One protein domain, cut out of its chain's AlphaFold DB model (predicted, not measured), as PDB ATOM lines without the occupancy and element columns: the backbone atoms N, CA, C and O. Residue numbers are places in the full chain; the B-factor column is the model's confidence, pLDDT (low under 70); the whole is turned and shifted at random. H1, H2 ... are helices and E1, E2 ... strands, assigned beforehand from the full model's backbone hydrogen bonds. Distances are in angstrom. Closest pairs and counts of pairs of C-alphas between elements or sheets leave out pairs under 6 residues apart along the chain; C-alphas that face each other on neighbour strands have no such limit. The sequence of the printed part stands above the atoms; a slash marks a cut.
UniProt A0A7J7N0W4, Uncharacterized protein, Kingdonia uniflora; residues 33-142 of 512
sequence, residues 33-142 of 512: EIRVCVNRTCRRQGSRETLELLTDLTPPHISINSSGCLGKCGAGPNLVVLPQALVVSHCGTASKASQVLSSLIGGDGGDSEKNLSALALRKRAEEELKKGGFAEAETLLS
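AT A GLANCE: This is residues 33 to 142 of the 512 residues of an uncharacterized protein of Kingdonia uniflora (UniProt A0A7J7N0W4). A small twisted sheet of four strands has H2 packed over one face and H3 crossing H2 on the same side; together they make the body. From H2 and H3 a long helix, H4, runs away from the sheet as an arm, and H5 folds back along it, a helical hairpin that makes much of the longest axis; the short H1 lies at another end of the body. The printed part has 110 residues with five named helices and four named strands, in the order E1 H1 H2 E2 E3 E4 H3 H4 H5. The sheet's order is E2 E1 E3 E4, mixed, and the class is mixed, helices and strands. The whole is compact, with a radius of gyration of the C-alphas of 15.2 A and spans of 46 by 31 by 21 A.

HOW THE PARTS SIT: E1, residues 33 to 37, is parallel to the edge strand E2, residues 62 to 67, with N 34 and O 63 at 2.9 A, within hydrogen-bond range. E1 is antiparallel to E3, residues 79 to 82, with N 35 and O 80 at 2.8 A. E3 and the edge strand E4, residues 86 to 88, form an antiparallel hairpin, with N 79 and O 88 at 2.8 A. E1, H1 at residues 40 to 44, H2 at residues 47 to 57, and E2 make a strand-helix-strand unit, two parallel strands joined through helices, with a right-handed crossover. H2 is on the sheet at a height over the sheet of 8.9 A, over E2 and E1. On the local plane it runs along the strands, at 9 degrees to E2. H2 and H3, residues 94 to 105, are on one face of the sheet, two layers, one of strands and one of helices. They touch at a steep tilt of 49 degrees, the closest C-alphas being those of Leu 54 and Ala 97, 6.5 A apart. The hub is H4, residues 111 to 131, which is not on the sheet. With residues 111 to 116 alone it touches H3, where the C-alphas of Ser 98 and Ser 112 come closest, 5.1 A. H4 and H5, residues 134 to 141, are a helical hairpin at a shallow tilt of 4 degrees, opposite ways, with the C-alphas of Ala 125 and Ala 137 closest at 4.2 A. H5 is apart from H2 and H3. In H1, H2, H3, H4 and H5 every O i to N i+4 pair is within hydrogen-bond range.

IN THESE COORDINATES: E1 begins at C-alpha 33 (125.036, 109.006, 196.775), and E2 measures 15.7 A. H2 is 15.1 A long and H3 16.6 A. H4 runs 30.4 A from C-alpha 111 (128.439, 124.686, 185.094), and H5 ends at C-alpha 141 (125.467, 137.282, 197.681).

THE WHOLE: The two C-alphas farthest apart, those of Gly 71 and Ala 135, are 46.6 A apart. The printed part has no cut. The link from E2 to E3, 11 residues, is long; the other links are tight. Mean pLDDT of the printed part is 84.5, with residues 73 to 74 and 106 to 111 under 70.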
ATOM      1  N   GLU A  33     124.228 108.802 195.564       90.12
ATOM      2  CA  GLU A  33     125.036 109.006 196.775       90.12
ATOM      3  C   GLU A  33     126.523 109.010 196.412       90.12
ATOM      4  O   GLU A  33     127.019 108.043 195.839       90.12
ATOM      5  N   ILE A  34     127.259 110.054 196.797       91.75
ATOM      6  CA  ILE A  34     128.717 110.105 196.645       91.75
ATOM      7  C   ILE A  34     129.357 109.900 198.012       91.75
ATOM      8  O   ILE A  34     129.025 110.590 198.979       91.75
ATOM      9  N   ARG A  35     130.315 108.974 198.096       92.38
ATOM     10  CA  ARG A  35     131.118 108.784 199.302       92.38
ATOM     11  C   ARG A  35     132.574 109.142 199.095       92.38
ATOM     12  O   ARG A  35     133.216 108.619 198.191       92.38
ATOM     13  N   VAL A  36     133.108 109.967 199.989       93.62
ATOM     14  CA  VAL A  36     134.504 110.423 199.974       93.62
ATOM     15  C   VAL A  36     135.335 109.575 200.929       93.62
ATOM     16  O   VAL A  36     134.976 109.418 202.097       93.62
ATOM     17  N   CYS A  37     136.450 109.012 200.464       92.75
ATOM     18  CA  CYS A  37     137.390 108.284 201.313       92.75
ATOM     19  C   CYS A  37     138.076 109.247 202.291       92.75
ATOM     20  O   CYS A  37     138.900 110.065 201.884       92.75
ATOM     21  N   VAL A  38     137.803 109.105 203.590       92.44
ATOM     22  CA  VAL A  38     138.430 109.912 204.654       92.44
ATOM     23  C   VAL A  38     139.414 109.095 205.497       92.44
ATOM     24  O   VAL A  38     139.570 109.343 206.695       92.44
ATOM     25  N   ASN A  39     140.071 108.087 204.912       91.12
ATOM     26  CA  ASN A  39     141.092 107.300 205.614       91.12
ATOM     27  C   ASN A  39     142.398 108.099 205.828       91.12
ATOM     28  O   ASN A  39     142.605 109.134 205.201       91.12
ATOM     29  N   ARG A  40     143.305 107.623 206.699       87.38
ATOM     30  CA  ARG A  40     144.533 108.333 207.131       87.38
ATOM     31  C   ARG A  40     145.341 108.949 205.980       87.38
ATOM     32  O   ARG A  40     145.754 110.098 206.103       87.38
ATOM     33  N   THR A  41     145.559 108.214 204.890       87.50
ATOM     34  CA  THR A  41     146.321 108.701 203.727       87.50
ATOM     35  C   THR A  41     145.567 109.797 202.980       87.50
ATOM     36  O   THR A  41     146.111 110.877 202.782       87.50
ATOM     37  N   CYS A  42     144.292 109.571 202.654       88.44
ATOM     38  CA  CYS A  42     143.458 110.555 201.961       88.44
ATOM     39  C   CYS A  42     143.238 111.822 202.808       88.44
ATOM     40  O   CYS A  42     143.209 112.919 202.262       88.44
ATOM     41  N   ARG A  43     143.191 111.713 204.146       88.38
ATOM     42  CA  ARG A  43     143.160 112.880 205.050       88.38
ATOM     43  C   ARG A  43     144.379 113.775 204.908       88.38
ATOM     44  O   ARG A  43     144.221 114.983 204.941       88.38
ATOM     45  N   ARG A  44     145.572 113.199 204.740       87.06
ATOM     46  CA  ARG A  44     146.798 113.977 204.492       87.06
ATOM     47  C   ARG A  44     146.812 114.631 203.108       87.06
ATOM     48  O   ARG A  44     147.596 115.539 202.895       87.06
ATOM     49  N   GLN A  45     145.968 114.155 202.195       86.50
ATOM     50  CA  GLN A  45     145.857 114.620 200.811       86.50
ATOM     51  C   GLN A  45     144.604 115.482 200.573       86.50
ATOM     52  O   GLN A  45     144.168 115.604 199.435       86.50
ATOM     53  N   GLY A  46     143.983 116.027 201.625       87.44
ATOM     54  CA  GLY A  46     142.864 116.962 201.468       87.44
ATOM     55  C   GLY A  46     141.457 116.342 201.445       87.44
ATOM     56  O   GLY A  46     140.500 116.994 201.045       87.44
ATOM     57  N   SER A  47     141.271 115.076 201.851       90.25
ATOM     58  CA  SER A  47     139.946 114.419 201.755       90.25
ATOM     59  C   SER A  47     138.812 115.105 202.523       90.25
ATOM     60  O   SER A  47     137.646 114.867 202.214       90.25
ATOM     61  N   ARG A  48     139.129 115.886 203.564       91.38
ATOM     62  CA  ARG A  48     138.109 116.576 204.366       91.38
ATOM     63  C   ARG A  48     137.630 117.824 203.652       91.38
ATOM     64  O   ARG A  48     136.434 118.065 203.603       91.38
ATOM     65  N   GLU A  49     138.572 118.536 203.067       90.69
ATOM     66  CA  GLU A  49     138.391 119.709 202.238       90.69
ATOM     67  C   GLU A  49     137.584 119.323 200.994       90.69
ATOM     68  O   GLU A  49     136.586 119.965 200.691       90.69
ATOM     69  N   THR A  50     137.909 118.197 200.345       90.38
ATOM     70  CA  THR A  50     137.105 117.648 199.240       90.38
ATOM     71  C   THR A  50     135.687 117.280 199.677       90.38
ATOM     72  O   THR A  50     134.735 117.547 198.950       90.38
ATOM     73  N   LEU A  51     135.521 116.655 200.849       91.81
ATOM     74  CA  LEU A  51     134.200 116.297 201.375       91.81
ATOM     75  C   LEU A  51     133.346 117.538 201.657       91.81
ATOM     76  O   LEU A  51     132.170 117.562 201.296       91.81
ATOM     77  N   GLU A  52     133.932 118.553 202.287       90.62
ATOM     78  CA  GLU A  52     133.274 119.831 202.556       90.62
ATOM     79  C   GLU A  52     132.896 120.532 201.250       90.62
ATOM     80  O   GLU A  52     131.737 120.885 201.060       90.62
ATOM     81  N   LEU A  53     133.840 120.634 200.315       89.88
ATOM     82  CA  LEU A  53     133.625 121.257 199.017       89.88
ATOM     83  C   LEU A  53     132.507 120.566 198.226       89.88
ATOM     84  O   LEU A  53     131.616 121.237 197.717       89.88
ATOM     85  N   LEU A  54     132.521 119.232 198.138       90.12
ATOM     86  CA  LEU A  54     131.449 118.492 197.470       90.12
ATOM     87  C   LEU A  54     130.103 118.781 198.133       90.12
ATOM     88  O   LEU A  54     129.148 119.079 197.429       90.12
ATOM     89  N   THR A  55     130.045 118.775 199.466       89.75
ATOM     90  CA  THR A  55     128.818 119.104 200.211       89.75
ATOM     91  C   THR A  55     128.320 120.515 199.884       89.75
ATOM     92  O   THR A  55     127.125 120.715 199.674       89.75
ATOM     93  N   ASP A  56     129.233 121.483 199.787       87.12
ATOM     94  CA  ASP A  56     128.930 122.882 199.480       87.12
ATOM     95  C   ASP A  56     128.462 123.112 198.036       87.12
ATOM     96  O   ASP A  56     127.707 124.058 197.780       87.12
ATOM     97  N   LEU A  57     128.921 122.277 197.103       86.38
ATOM     98  CA  LEU A  57     128.593 122.355 195.682       86.38
ATOM     99  C   LEU A  57     127.372 121.516 195.310       86.38
ATOM    100  O   LEU A  57     126.743 121.787 194.292       86.38
ATOM    101  N   THR A  58     127.024 120.489 196.084       85.38
ATOM    102  CA  THR A  58     126.000 119.534 195.655       85.38
ATOM    103  C   THR A  58     124.575 120.078 195.701       85.38
ATOM    104  O   THR A  58     124.194 120.793 196.634       85.38
ATOM    105  N   PRO A  59     123.748 119.745 194.697       83.00
ATOM    106  CA  PRO A  59     122.320 120.012 194.736       83.00
ATOM    107  C   PRO A  59     121.610 119.080 195.737       83.00
ATOM    108  O   PRO A  59     122.105 117.993 196.036       83.00
ATOM    109  N   PRO A  60     120.411 119.450 196.220       79.50
ATOM    110  CA  PRO A  60     119.731 118.744 197.313       79.50
ATOM    111  C   PRO A  60     119.280 117.308 196.985       79.50
ATOM    112  O   PRO A  60     118.877 116.579 197.887       79.50
ATOM    113  N   HIS A  61     119.328 116.887 195.717       80.25
ATOM    114  CA  HIS A  61     118.983 115.525 195.295       80.25
ATOM    115  C   HIS A  61     120.170 114.542 195.348       80.25
ATOM    116  O   HIS A  61     119.960 113.339 195.187       80.25
ATOM    117  N   ILE A  62     121.396 115.027 195.591       86.31
ATOM    118  CA  ILE A  62     122.607 114.210 195.734       86.31
ATOM    119  C   ILE A  62     123.039 114.228 197.197       86.31
ATOM    120  O   ILE A  62     123.197 115.289 197.794       86.31
ATOM    121  N   SER A  63     123.265 113.053 197.781       88.44
ATOM    122  CA  SER A  63     123.767 112.955 199.157       88.44
ATOM    123  C   SER A  63     125.275 112.732 199.187       88.44
ATOM    124  O   SER A  63     125.774 111.819 198.524       88.44
ATOM    125  N   ILE A  64     125.978 113.499 200.018       90.62
ATOM    126  CA  ILE A  64     127.423 113.387 200.226       90.62
ATOM    127  C   ILE A  64     127.714 112.789 201.598       90.62
ATOM    128  O   ILE A  64     127.277 113.313 202.618       90.62
ATOM    129  N   ASN A  65     128.486 111.702 201.628       92.06
ATOM    130  CA  ASN A  65     128.863 111.017 202.861       92.06
ATOM    131  C   ASN A  65     130.365 110.732 202.925       92.06
ATOM    132  O   ASN A  65     131.064 110.611 201.921       92.06
ATOM    133  N   SER A  66     130.884 110.564 204.137       93.69
ATOM    134  CA  SER A  66     132.243 110.047 204.323       93.69
ATOM    135  C   SER A  66     132.266 108.515 204.255       93.69
ATOM    136  O   SER A  66     131.291 107.851 204.608       93.69
ATOM    137  N   SER A  67     133.385 107.936 203.825       91.75
ATOM    138  CA  SER A  67     133.607 106.487 203.781       91.75
ATOM    139  C   SER A  67     134.981 106.085 204.313       91.75
ATOM    140  O   SER A  67     135.880 106.913 204.499       91.75
ATOM    141  N   GLY A  68     135.127 104.783 204.578       88.69
ATOM    142  CA  GLY A  68     136.401 104.159 204.923       88.69
ATOM    143  C   GLY A  68     137.384 104.115 203.748       88.69
ATOM    144  O   GLY A  68     137.226 104.801 202.744       88.69
ATOM    145  N   CYS A  69     138.431 103.300 203.881       87.44
ATOM    146  CA  CYS A  69     139.433 103.161 202.827       87.44
ATOM    147  C   CYS A  69     138.825 102.530 201.566       87.44
ATOM    148  O   CYS A  69     138.337 101.405 201.631       87.44
ATOM    149  N   LEU A  70     138.923 103.220 200.428       85.69
ATOM    150  CA  LEU A  70     138.528 102.686 199.115       85.69
ATOM    151  C   LEU A  70     139.700 102.027 198.354       85.69
ATOM    152  O   LEU A  70     139.527 101.566 197.230       85.69
ATOM    153  N   GLY A  71     140.897 101.966 198.953       79.00
ATOM    154  CA  GLY A  71     142.117 101.502 198.276       79.00
ATOM    155  C   GLY A  71     142.604 102.486 197.205       79.00
ATOM    156  O   GLY A  71     142.024 103.555 197.060       79.00
ATOM    157  N   LYS A  72     143.684 102.154 196.479       72.44
ATOM    158  CA  LYS A  72     144.234 102.943 195.347       72.44
ATOM    159  C   LYS A  72     144.563 104.418 195.667       72.44
ATOM    160  O   LYS A  72     144.384 105.301 194.835       72.44
ATOM    161  N   CYS A  73     145.017 104.718 196.885       68.75
ATOM    162  CA  CYS A  73     145.375 106.082 197.283       68.75
ATOM    163  C   CYS A  73     146.809 106.421 196.830       68.75
ATOM    164  O   CYS A  73     147.770 106.025 197.485       68.75
ATOM    165  N   GLY A  74     146.953 107.125 195.704       67.12
ATOM    166  CA  GLY A  74     148.261 107.561 195.188       67.12
ATOM    167  C   GLY A  74     148.453 109.080 195.151       67.12
ATOM    168  O   GLY A  74     149.541 109.556 195.447       67.12
ATOM    169  N   ALA A  75     147.394 109.844 194.861       70.25
ATOM    170  CA  ALA A  75     147.474 111.295 194.625       70.25
ATOM    171  C   ALA A  75     146.141 112.028 194.898       70.25
ATOM    172  O   ALA A  75     145.703 112.849 194.105       70.25
ATOM    173  N   GLY A  76     145.430 111.668 195.968       77.12
ATOM    174  CA  GLY A  76     144.175 112.316 196.354       77.12
ATOM    175  C   GLY A  76     143.165 111.367 197.004       77.12
ATOM    176  O   GLY A  76     143.359 110.145 197.026       77.12
ATOM    177  N   PRO A  77     142.071 111.911 197.557       87.56
ATOM    178  CA  PRO A  77     140.945 111.116 198.014       87.56
ATOM    179  C   PRO A  77     140.244 110.434 196.844       87.56
ATOM    180  O   PRO A  77     140.065 111.008 195.771       87.56
ATOM    181  N   ASN A  78     139.802 109.209 197.093       90.00
ATOM    182  CA  ASN A  78     138.973 108.469 196.156       90.00
ATOM    183  C   ASN A  78     137.505 108.654 196.530       90.00
ATOM    184  O   ASN A  78     137.163 108.711 197.716       90.00
ATOM    185  N   LEU A  79     136.657 108.751 195.515       91.31
ATOM    186  CA  LEU A  79     135.215 108.863 195.635       91.31
ATOM    187  C   LEU A  79     134.562 107.592 195.106       91.31
ATOM    188  O   LEU A  79     135.086 106.954 194.196       91.31
ATOM    189  N   VAL A  80     133.394 107.256 195.634       91.25
ATOM    190  CA  VAL A  80     132.509 106.257 195.033       91.25
ATOM    191  C   VAL A  80     131.126 106.854 194.833       91.25
ATOM    192  O   VAL A  80     130.563 107.421 195.767       91.25
ATOM    193  N   VAL A  81     130.588 106.723 193.625       90.12
ATOM    194  CA  VAL A  81     129.241 107.164 193.263       90.12
ATOM    195  C   VAL A  81     128.322 105.949 193.223       90.12
ATOM    196  O   VAL A  81     128.568 104.978 192.510       90.12
ATOM    197  N   LEU A  82     127.258 105.985 194.011       86.81
ATOM    198  CA  LEU A  82     126.230 104.956 194.117       86.81
ATOM    199  C   LEU A  82     124.942 105.451 193.443       86.81
ATOM    200  O   LEU A  82     124.681 106.652 193.487       86.81
ATOM    201  N   PRO A  83     124.125 104.556 192.850       83.94
ATOM    202  CA  PRO A  83     124.211 103.088 192.895       83.94
ATOM    203  C   PRO A  83     125.172 102.455 191.878       83.94
ATOM    204  O   PRO A  83     125.413 101.256 191.960       83.94
ATOM    205  N   GLN A  84     125.730 103.236 190.951       80.50
ATOM    206  CA  GLN A  84     126.562 102.741 189.843       80.50
ATOM    207  C   GLN A  84     127.894 102.110 190.290       80.50
ATOM    208  O   GLN A  84     128.543 101.432 189.504       80.50
ATOM    209  N   ALA A  85     128.298 102.315 191.549       84.94
ATOM    210  CA  ALA A  85     129.580 101.880 192.102       84.94
ATOM    211  C   ALA A  85     130.795 102.405 191.311       84.94
ATOM    212  O   ALA A  85     131.862 101.791 191.314       84.94
ATOM    213  N   LEU A  86     130.645 103.573 190.676       86.12
ATOM    214  CA  LEU A  86     131.709 104.239 189.934       86.12
ATOM    215  C   LEU A  86     132.752 104.778 190.915       86.12
ATOM    216  O   LEU A  86     132.428 105.584 191.788       86.12
ATOM    217  N   VAL A  87     134.006 104.345 190.771       87.06
ATOM    218  CA  VAL A  87     135.119 104.817 191.603       87.06
ATOM    219  C   VAL A  87     135.876 105.912 190.868       87.06
ATOM    220  O   VAL A  87     136.546 105.648 189.874       87.06
ATOM    221  N   VAL A  88     135.833 107.130 191.402       87.19
ATOM    222  CA  VAL A  88     136.652 108.244 190.914       87.19
ATOM    223  C   VAL A  88     137.902 108.327 191.774       87.19
ATOM    224  O   VAL A  88     137.824 108.567 192.980       87.19
ATOM    225  N   SER A  89     139.062 108.111 191.164       86.44
ATOM    226  CA  SER A  89     140.338 108.185 191.876       86.44
ATOM    227  C   SER A  89     140.918 109.603 191.820       86.44
ATOM    228  O   SER A  89     140.650 110.340 190.874       86.44
ATOM    229  N   HIS A  90     141.739 109.976 192.807       84.31
ATOM    230  CA  HIS A  90     142.552 111.205 192.776       84.31
ATOM    231  C   HIS A  90     141.763 112.533 192.743       84.31
ATOM    232  O   HIS A  90     142.159 113.495 192.089       84.31
ATOM    233  N   CYS A  91     140.656 112.634 193.482       85.50
ATOM    234  CA  CYS A  91     139.832 113.846 193.534       85.50
ATOM    235  C   CYS A  91     140.335 114.868 194.578       85.50
ATOM    236  O   CYS A  91     139.618 115.222 195.508       85.50
ATOM    237  N   GLY A  92     141.588 115.318 194.467       81.50
ATOM    238  CA  GLY A  92     142.204 116.216 195.461       81.50
ATOM    239  C   GLY A  92     141.886 117.705 195.301       81.50
ATOM    240  O   GLY A  92     141.995 118.451 196.268       81.50
ATOM    241  N   THR A  93     141.489 118.148 194.108       84.88
ATOM    242  CA  THR A  93     141.315 119.574 193.791       84.88
ATOM    243  C   THR A  93     139.846 119.965 193.667       84.88
ATOM    244  O   THR A  93     138.989 119.142 193.331       84.88
ATOM    245  N   ALA A  94     139.555 121.250 193.891       85.06
ATOM    246  CA  ALA A  94     138.197 121.769 193.770       85.06
ATOM    247  C   ALA A  94     137.654 121.694 192.338       85.06
ATOM    248  O   ALA A  94     136.498 121.329 192.131       85.06
ATOM    249  N   SER A  95     138.521 121.944 191.353       84.38
ATOM    250  CA  SER A  95     138.199 121.791 189.934       84.38
ATOM    251  C   SER A  95     137.767 120.362 189.608       84.38
ATOM    252  O   SER A  95     136.678 120.157 189.073       84.38
ATOM    253  N   LYS A  96     138.540 119.354 190.041       85.12
ATOM    254  CA  LYS A  96     138.198 117.949 189.786       85.12
ATOM    255  C   LYS A  96     136.887 117.544 190.457       85.12
ATOM    256  O   LYS A  96     136.070 116.874 189.836       85.12
ATOM    257  N   ALA A  97     136.660 117.973 191.697       86.75
ATOM    258  CA  ALA A  97     135.414 117.707 192.411       86.75
ATOM    259  C   ALA A  97     134.197 118.336 191.710       86.75
ATOM    260  O   ALA A  97     133.178 117.667 191.536       86.75
ATOM    261  N   SER A  98     134.318 119.586 191.255       85.56
ATOM    262  CA  SER A  98     133.262 120.281 190.509       85.56
ATOM    263  C   SER A  98     132.980 119.612 189.158       85.56
ATOM    264  O   SER A  98     131.827 119.361 188.824       85.56
ATOM    265  N   GLN A  99     134.019 119.216 188.416       84.62
ATOM    266  CA  GLN A  99     133.883 118.491 187.146       84.62
ATOM    267  C   GLN A  99     133.176 117.141 187.308       84.62
ATOM    268  O   GLN A  99     132.320 116.783 186.496       84.62
ATOM    269  N   VAL A 100     133.515 116.391 188.364       85.44
ATOM    270  CA  VAL A 100     132.842 115.127 188.693       85.44
ATOM    271  C   VAL A 100     131.358 115.377 188.943       85.44
ATOM    272  O   VAL A 100     130.528 114.655 188.401       85.44
ATOM    273  N   LEU A 101     131.006 116.421 189.697       84.81
ATOM    274  CA  LEU A 101     129.607 116.783 189.929       84.81
ATOM    275  C   LEU A 101     128.880 117.177 188.641       84.81
ATOM    276  O   LEU A 101     127.794 116.657 188.391       84.81
ATOM    277  N   SER A 102     129.475 118.027 187.801       83.75
ATOM    278  CA  SER A 102     128.869 118.422 186.522       83.75
ATOM    279  C   SER A 102     128.620 117.218 185.613       83.75
ATOM    280  O   SER A 102     127.548 117.110 185.019       83.75
ATOM    281  N   SER A 103     129.559 116.266 185.583       82.12
ATOM    282  CA  SER A 103     129.428 115.025 184.808       82.12
ATOM    283  C   SER A 103     128.275 114.145 185.306       82.12
ATOM    284  O   SER A 103     127.587 113.521 184.506       82.12
ATOM    285  N   LEU A 104     128.037 114.105 186.621       79.25
ATOM    286  CA  LEU A 104     126.959 113.310 187.225       79.25
ATOM    287  C   LEU A 104     125.572 113.933 187.045       79.25
ATOM    288  O   LEU A 104     124.585 113.209 186.961       79.25
ATOM    289  N   ILE A 105     125.495 115.264 187.005       75.12
ATOM    290  CA  ILE A 105     124.237 116.015 186.869       75.12
ATOM    291  C   ILE A 105     123.844 116.175 185.384       75.12
ATOM    292  O   ILE A 105     122.711 116.545 185.080       75.12
ATOM    293  N   GLY A 106     124.750 115.857 184.451       68.88
ATOM    294  CA  GLY A 106     124.542 116.049 183.012       68.88
ATOM    295  C   GLY A 106     124.618 117.519 182.587       68.88
ATOM    296  O   GLY A 106     123.970 117.906 181.616       68.88
ATOM    297  N   GLY A 107     125.357 118.336 183.345       60.81
ATOM    298  CA  GLY A 107     125.537 119.764 183.076       60.81
ATOM    299  C   GLY A 107     126.435 120.030 181.869       60.81
ATOM    300  O   GLY A 107     127.206 119.166 181.441       60.81
ATOM    301  N   ASP A 108     126.352 121.246 181.333       53.50
ATOM    302  CA  ASP A 108     127.327 121.710 180.350       53.50
ATOM    303  C   ASP A 108     128.692 121.940 181.033       53.50
ATOM    304  O   ASP A 108     128.788 122.116 182.251       53.50
ATOM    305  N   GLY A 109     129.791 121.916 180.272       53.69
ATOM    306  CA  GLY A 109     131.132 122.138 180.833       53.69
ATOM    307  C   GLY A 109     131.304 123.497 181.538       53.69
ATOM    308  O   GLY A 109     132.253 123.666 182.298       53.69
ATOM    309  N   GLY A 110     130.388 124.452 181.328       57.47
ATOM    310  CA  GLY A 110     130.396 125.769 181.965       57.47
ATOM    311  C   GLY A 110     129.801 125.781 183.376       57.47
ATOM    312  O   GLY A 110     130.033 126.723 184.134       57.47
ATOM    313  N   ASP A 111     129.067 124.745 183.774       68.88
ATOM    314  CA  ASP A 111     128.439 124.686 185.094       68.88
ATOM    315  C   ASP A 111     129.454 124.460 186.222       68.88
ATOM    316  O   ASP A 111     129.263 124.962 187.330       68.88
ATOM    317  N   SER A 112     130.580 123.785 185.949       75.44
ATOM    318  CA  SER A 112     131.620 123.582 186.969       75.44
ATOM    319  C   SER A 112     132.299 124.885 187.389       75.44
ATOM    320  O   SER A 112     132.596 125.062 188.571       75.44
ATOM    321  N   GLU A 113     132.527 125.796 186.441       77.81
ATOM    322  CA  GLU A 113     133.165 127.089 186.702       77.81
ATOM    323  C   GLU A 113     132.208 128.026 187.444       77.81
ATOM    324  O   GLU A 113     132.569 128.577 188.481       77.81
ATOM    325  N   LYS A 114     130.946 128.119 187.003       79.69
ATOM    326  CA  LYS A 114     129.904 128.892 187.705       79.69
ATOM    327  C   LYS A 114     129.734 128.434 189.154       79.69
ATOM    328  O   LYS A 114     129.655 129.268 190.054       79.69
ATOM    329  N   ASN A 115     129.704 127.120 189.385       79.81
ATOM    330  CA  ASN A 115     129.581 126.529 190.717       79.81
ATOM    331  C   ASN A 115     130.770 126.897 191.623       79.81
ATOM    332  O   ASN A 115     130.572 127.257 192.784       79.81
ATOM    333  N   LEU A 116     131.997 126.859 191.092       83.19
ATOM    334  CA  LEU A 116     133.201 127.242 191.836       83.19
ATOM    335  C   LEU A 116     133.258 128.745 192.114       83.19
ATOM    336  O   LEU A 116     133.543 129.137 193.244       83.19
ATOM    337  N   SER A 117     132.920 129.579 191.134       81.56
ATOM    338  CA  SER A 117     132.856 131.032 191.302       81.56
ATOM    339  C   SER A 117     131.795 131.431 192.334       81.56
ATOM    340  O   SER A 117     132.063 132.246 193.219       81.56
ATOM    341  N   ALA A 118     130.621 130.790 192.309       82.75
ATOM    342  CA  ALA A 118     129.580 130.995 193.314       82.75
ATOM    343  C   ALA A 118     130.040 130.563 194.715       82.75
ATOM    344  O   ALA A 118     129.751 131.241 195.704       82.75
ATOM    345  N   LEU A 119     130.791 129.463 194.819       86.00
ATOM    346  CA  LEU A 119     131.372 129.023 196.085       86.00
ATOM    347  C   LEU A 119     132.433 130.001 196.607       86.00
ATOM    348  O   LEU A 119     132.432 130.314 197.797       86.00
ATOM    349  N   ALA A 120     133.304 130.513 195.738       85.12
ATOM    350  CA  ALA A 120     134.320 131.492 196.108       85.12
ATOM    351  C   ALA A 120     133.684 132.777 196.660       85.12
ATOM    352  O   ALA A 120     134.091 133.274 197.709       85.12
ATOM    353  N   LEU A 121     132.632 133.281 196.007       85.62
ATOM    354  CA  LEU A 121     131.852 134.428 196.487       85.62
ATOM    355  C   LEU A 121     131.204 134.160 197.850       85.62
ATOM    356  O   LEU A 121     131.266 135.008 198.736       85.62
ATOM    357  N   ARG A 122     130.646 132.960 198.060       86.75
ATOM    358  CA  ARG A 122     130.090 132.559 199.361       86.75
ATOM    359  C   ARG A 122     131.141 132.539 200.466       86.75
ATOM    360  O   ARG A 122     130.880 133.071 201.540       86.75
ATOM    361  N   LYS A 123     132.308 131.932 200.225       87.75
ATOM    362  CA  LYS A 123     133.384 131.860 201.227       87.75
ATOM    363  C   LYS A 123     133.911 133.262 201.562       87.75
ATOM    364  O   LYS A 123     134.054 133.566 202.742       87.75
ATOM    365  N   ARG A 124     134.065 134.144 200.565       87.00
ATOM    366  CA  ARG A 124     134.381 135.569 200.788       87.00
ATOM    367  C   ARG A 124     133.319 136.271 201.640       87.00
ATOM    368  O   ARG A 124     133.655 136.905 202.633       87.00
ATOM    369  N   ALA A 125     132.034 136.090 201.334       87.38
ATOM    370  CA  ALA A 125     130.953 136.674 202.131       87.38
ATOM    371  C   ALA A 125     130.934 136.152 203.585       87.38
ATOM    372  O   ALA A 125     130.637 136.898 204.516       87.38
ATOM    373  N   GLU A 126     131.275 134.880 203.808       87.94
ATOM    374  CA  GLU A 126     131.417 134.310 205.154       87.94
ATOM    375  C   GLU A 126     132.606 134.900 205.926       87.94
ATOM    376  O   GLU A 126     132.534 135.033 207.150       87.94
ATOM    377  N   GLU A 127     133.697 135.248 205.244       88.88
ATOM    378  CA  GLU A 127     134.828 135.964 205.838       88.88
ATOM    379  C   GLU A 127     134.451 137.392 206.220       88.88
ATOM    380  O   GLU A 127     134.710 137.797 207.356       88.88
ATOM    381  N   GLU A 128     133.760 138.116 205.341       86.94
ATOM    382  CA  GLU A 128     133.276 139.464 205.648       86.94
ATOM    383  C   GLU A 128     132.267 139.463 206.798       86.94
ATOM    384  O   GLU A 128     132.348 140.288 207.711       86.94
ATOM    385  N   LEU A 129     131.396 138.453 206.874       88.38
ATOM    386  CA  LEU A 129     130.504 138.274 208.018       88.38
ATOM    387  C   LEU A 129     131.275 138.076 209.334       88.38
ATOM    388  O   LEU A 129     130.844 138.578 210.373       88.38
ATOM    389  N   LYS A 130     132.421 137.380 209.319       90.88
ATOM    390  CA  LYS A 130     133.279 137.231 210.512       90.88
ATOM    391  C   LYS A 130     133.956 138.546 210.901       90.88
ATOM    392  O   LYS A 130     134.153 138.776 212.092       90.88
ATOM    393  N   LYS A 131     134.304 139.387 209.922       91.44
ATOM    394  CA  LYS A 131     134.867 140.731 210.139       91.44
ATOM    395  C   LYS A 131     133.804 141.757 210.564       91.44
ATOM    396  O   LYS A 131     134.153 142.792 211.120       91.44
ATOM    397  N   GLY A 132     132.522 141.456 210.348       88.75
ATOM    398  CA  GLY A 132     131.396 142.359 210.607       88.75
ATOM    399  C   GLY A 132     131.019 143.247 209.414       88.75
ATOM    400  O   GLY A 132     130.183 144.137 209.564       88.75
ATOM    401  N   GLY A 133     131.598 143.004 208.234       88.69
ATOM    402  CA  GLY A 133     131.276 143.671 206.970       88.69
ATOM    403  C   GLY A 133     129.972 143.150 206.365       88.69
ATOM    404  O   GLY A 133     129.974 142.488 205.332       88.69
ATOM    405  N   PHE A 134     128.832 143.401 207.017       88.88
ATOM    406  CA  PHE A 134     127.553 142.819 206.584       88.88
ATOM    407  C   PHE A 134     127.073 143.334 205.219       88.88
ATOM    408  O   PHE A 134     126.532 142.555 204.442       88.88
ATOM    409  N   ALA A 135     127.298 144.615 204.913       86.69
ATOM    410  CA  ALA A 135     126.900 145.200 203.632       86.69
ATOM    411  C   ALA A 135     127.682 144.585 202.458       86.69
ATOM    412  O   ALA A 135     127.086 144.183 201.466       86.69
ATOM    413  N   GLU A 136     129.000 144.434 202.605       85.19
ATOM    414  CA  GLU A 136     129.858 143.778 201.608       85.19
ATOM    415  C   GLU A 136     129.517 142.288 201.459       85.19
ATOM    416  O   GLU A 136     129.458 141.753 200.355       85.19
ATOM    417  N   ALA A 137     129.205 141.603 202.563       86.38
ATOM    418  CA  ALA A 137     128.728 140.225 202.497       86.38
ATOM    419  C   ALA A 137     127.385 140.109 201.748       86.38
ATOM    420  O   ALA A 137     127.160 139.127 201.040       86.38
ATOM    421  N   GLU A 138     126.486 141.089 201.886       86.69
ATOM    422  CA  GLU A 138     125.210 141.102 201.167       86.69
ATOM    423  C   GLU A 138     125.413 141.342 199.670       86.69
ATOM    424  O   GLU A 138     124.778 140.642 198.877       86.69
ATOM    425  N   THR A 139     126.300 142.260 199.272       85.25
ATOM    426  CA  THR A 139     126.574 142.551 197.853       85.25
ATOM    427  C   THR A 139     127.186 141.352 197.134       85.25
ATOM    428  O   THR A 139     126.757 141.016 196.036       85.25
ATOM    429  N   LEU A 140     128.098 140.618 197.779       85.25
ATOM    430  CA  LEU A 140     128.676 139.384 197.223       85.25
ATOM    431  C   LEU A 140     127.622 138.284 196.967       85.25
ATOM    432  O   LEU A 140     127.797 137.417 196.103       85.25
ATOM    433  N   LEU A 141     126.521 138.299 197.725       84.69
ATOM    434  CA  LEU A 141     125.467 137.282 197.681       84.69
ATOM    435  C   LEU A 141     124.204 137.726 196.926       84.69
ATOM    436  O   LEU A 141     123.375 136.873 196.605       84.69
ATOM    437  N   SER A 142     124.026 139.020 196.653       78.81
ATOM    438  CA  SER A 142     122.778 139.596 196.136       78.81
ATOM    439  C   SER A 142     122.929 140.195 194.751       78.81
ATOM    440  O   SER A 142     123.924 140.831 194.448       78.81
TER     441      SER A 142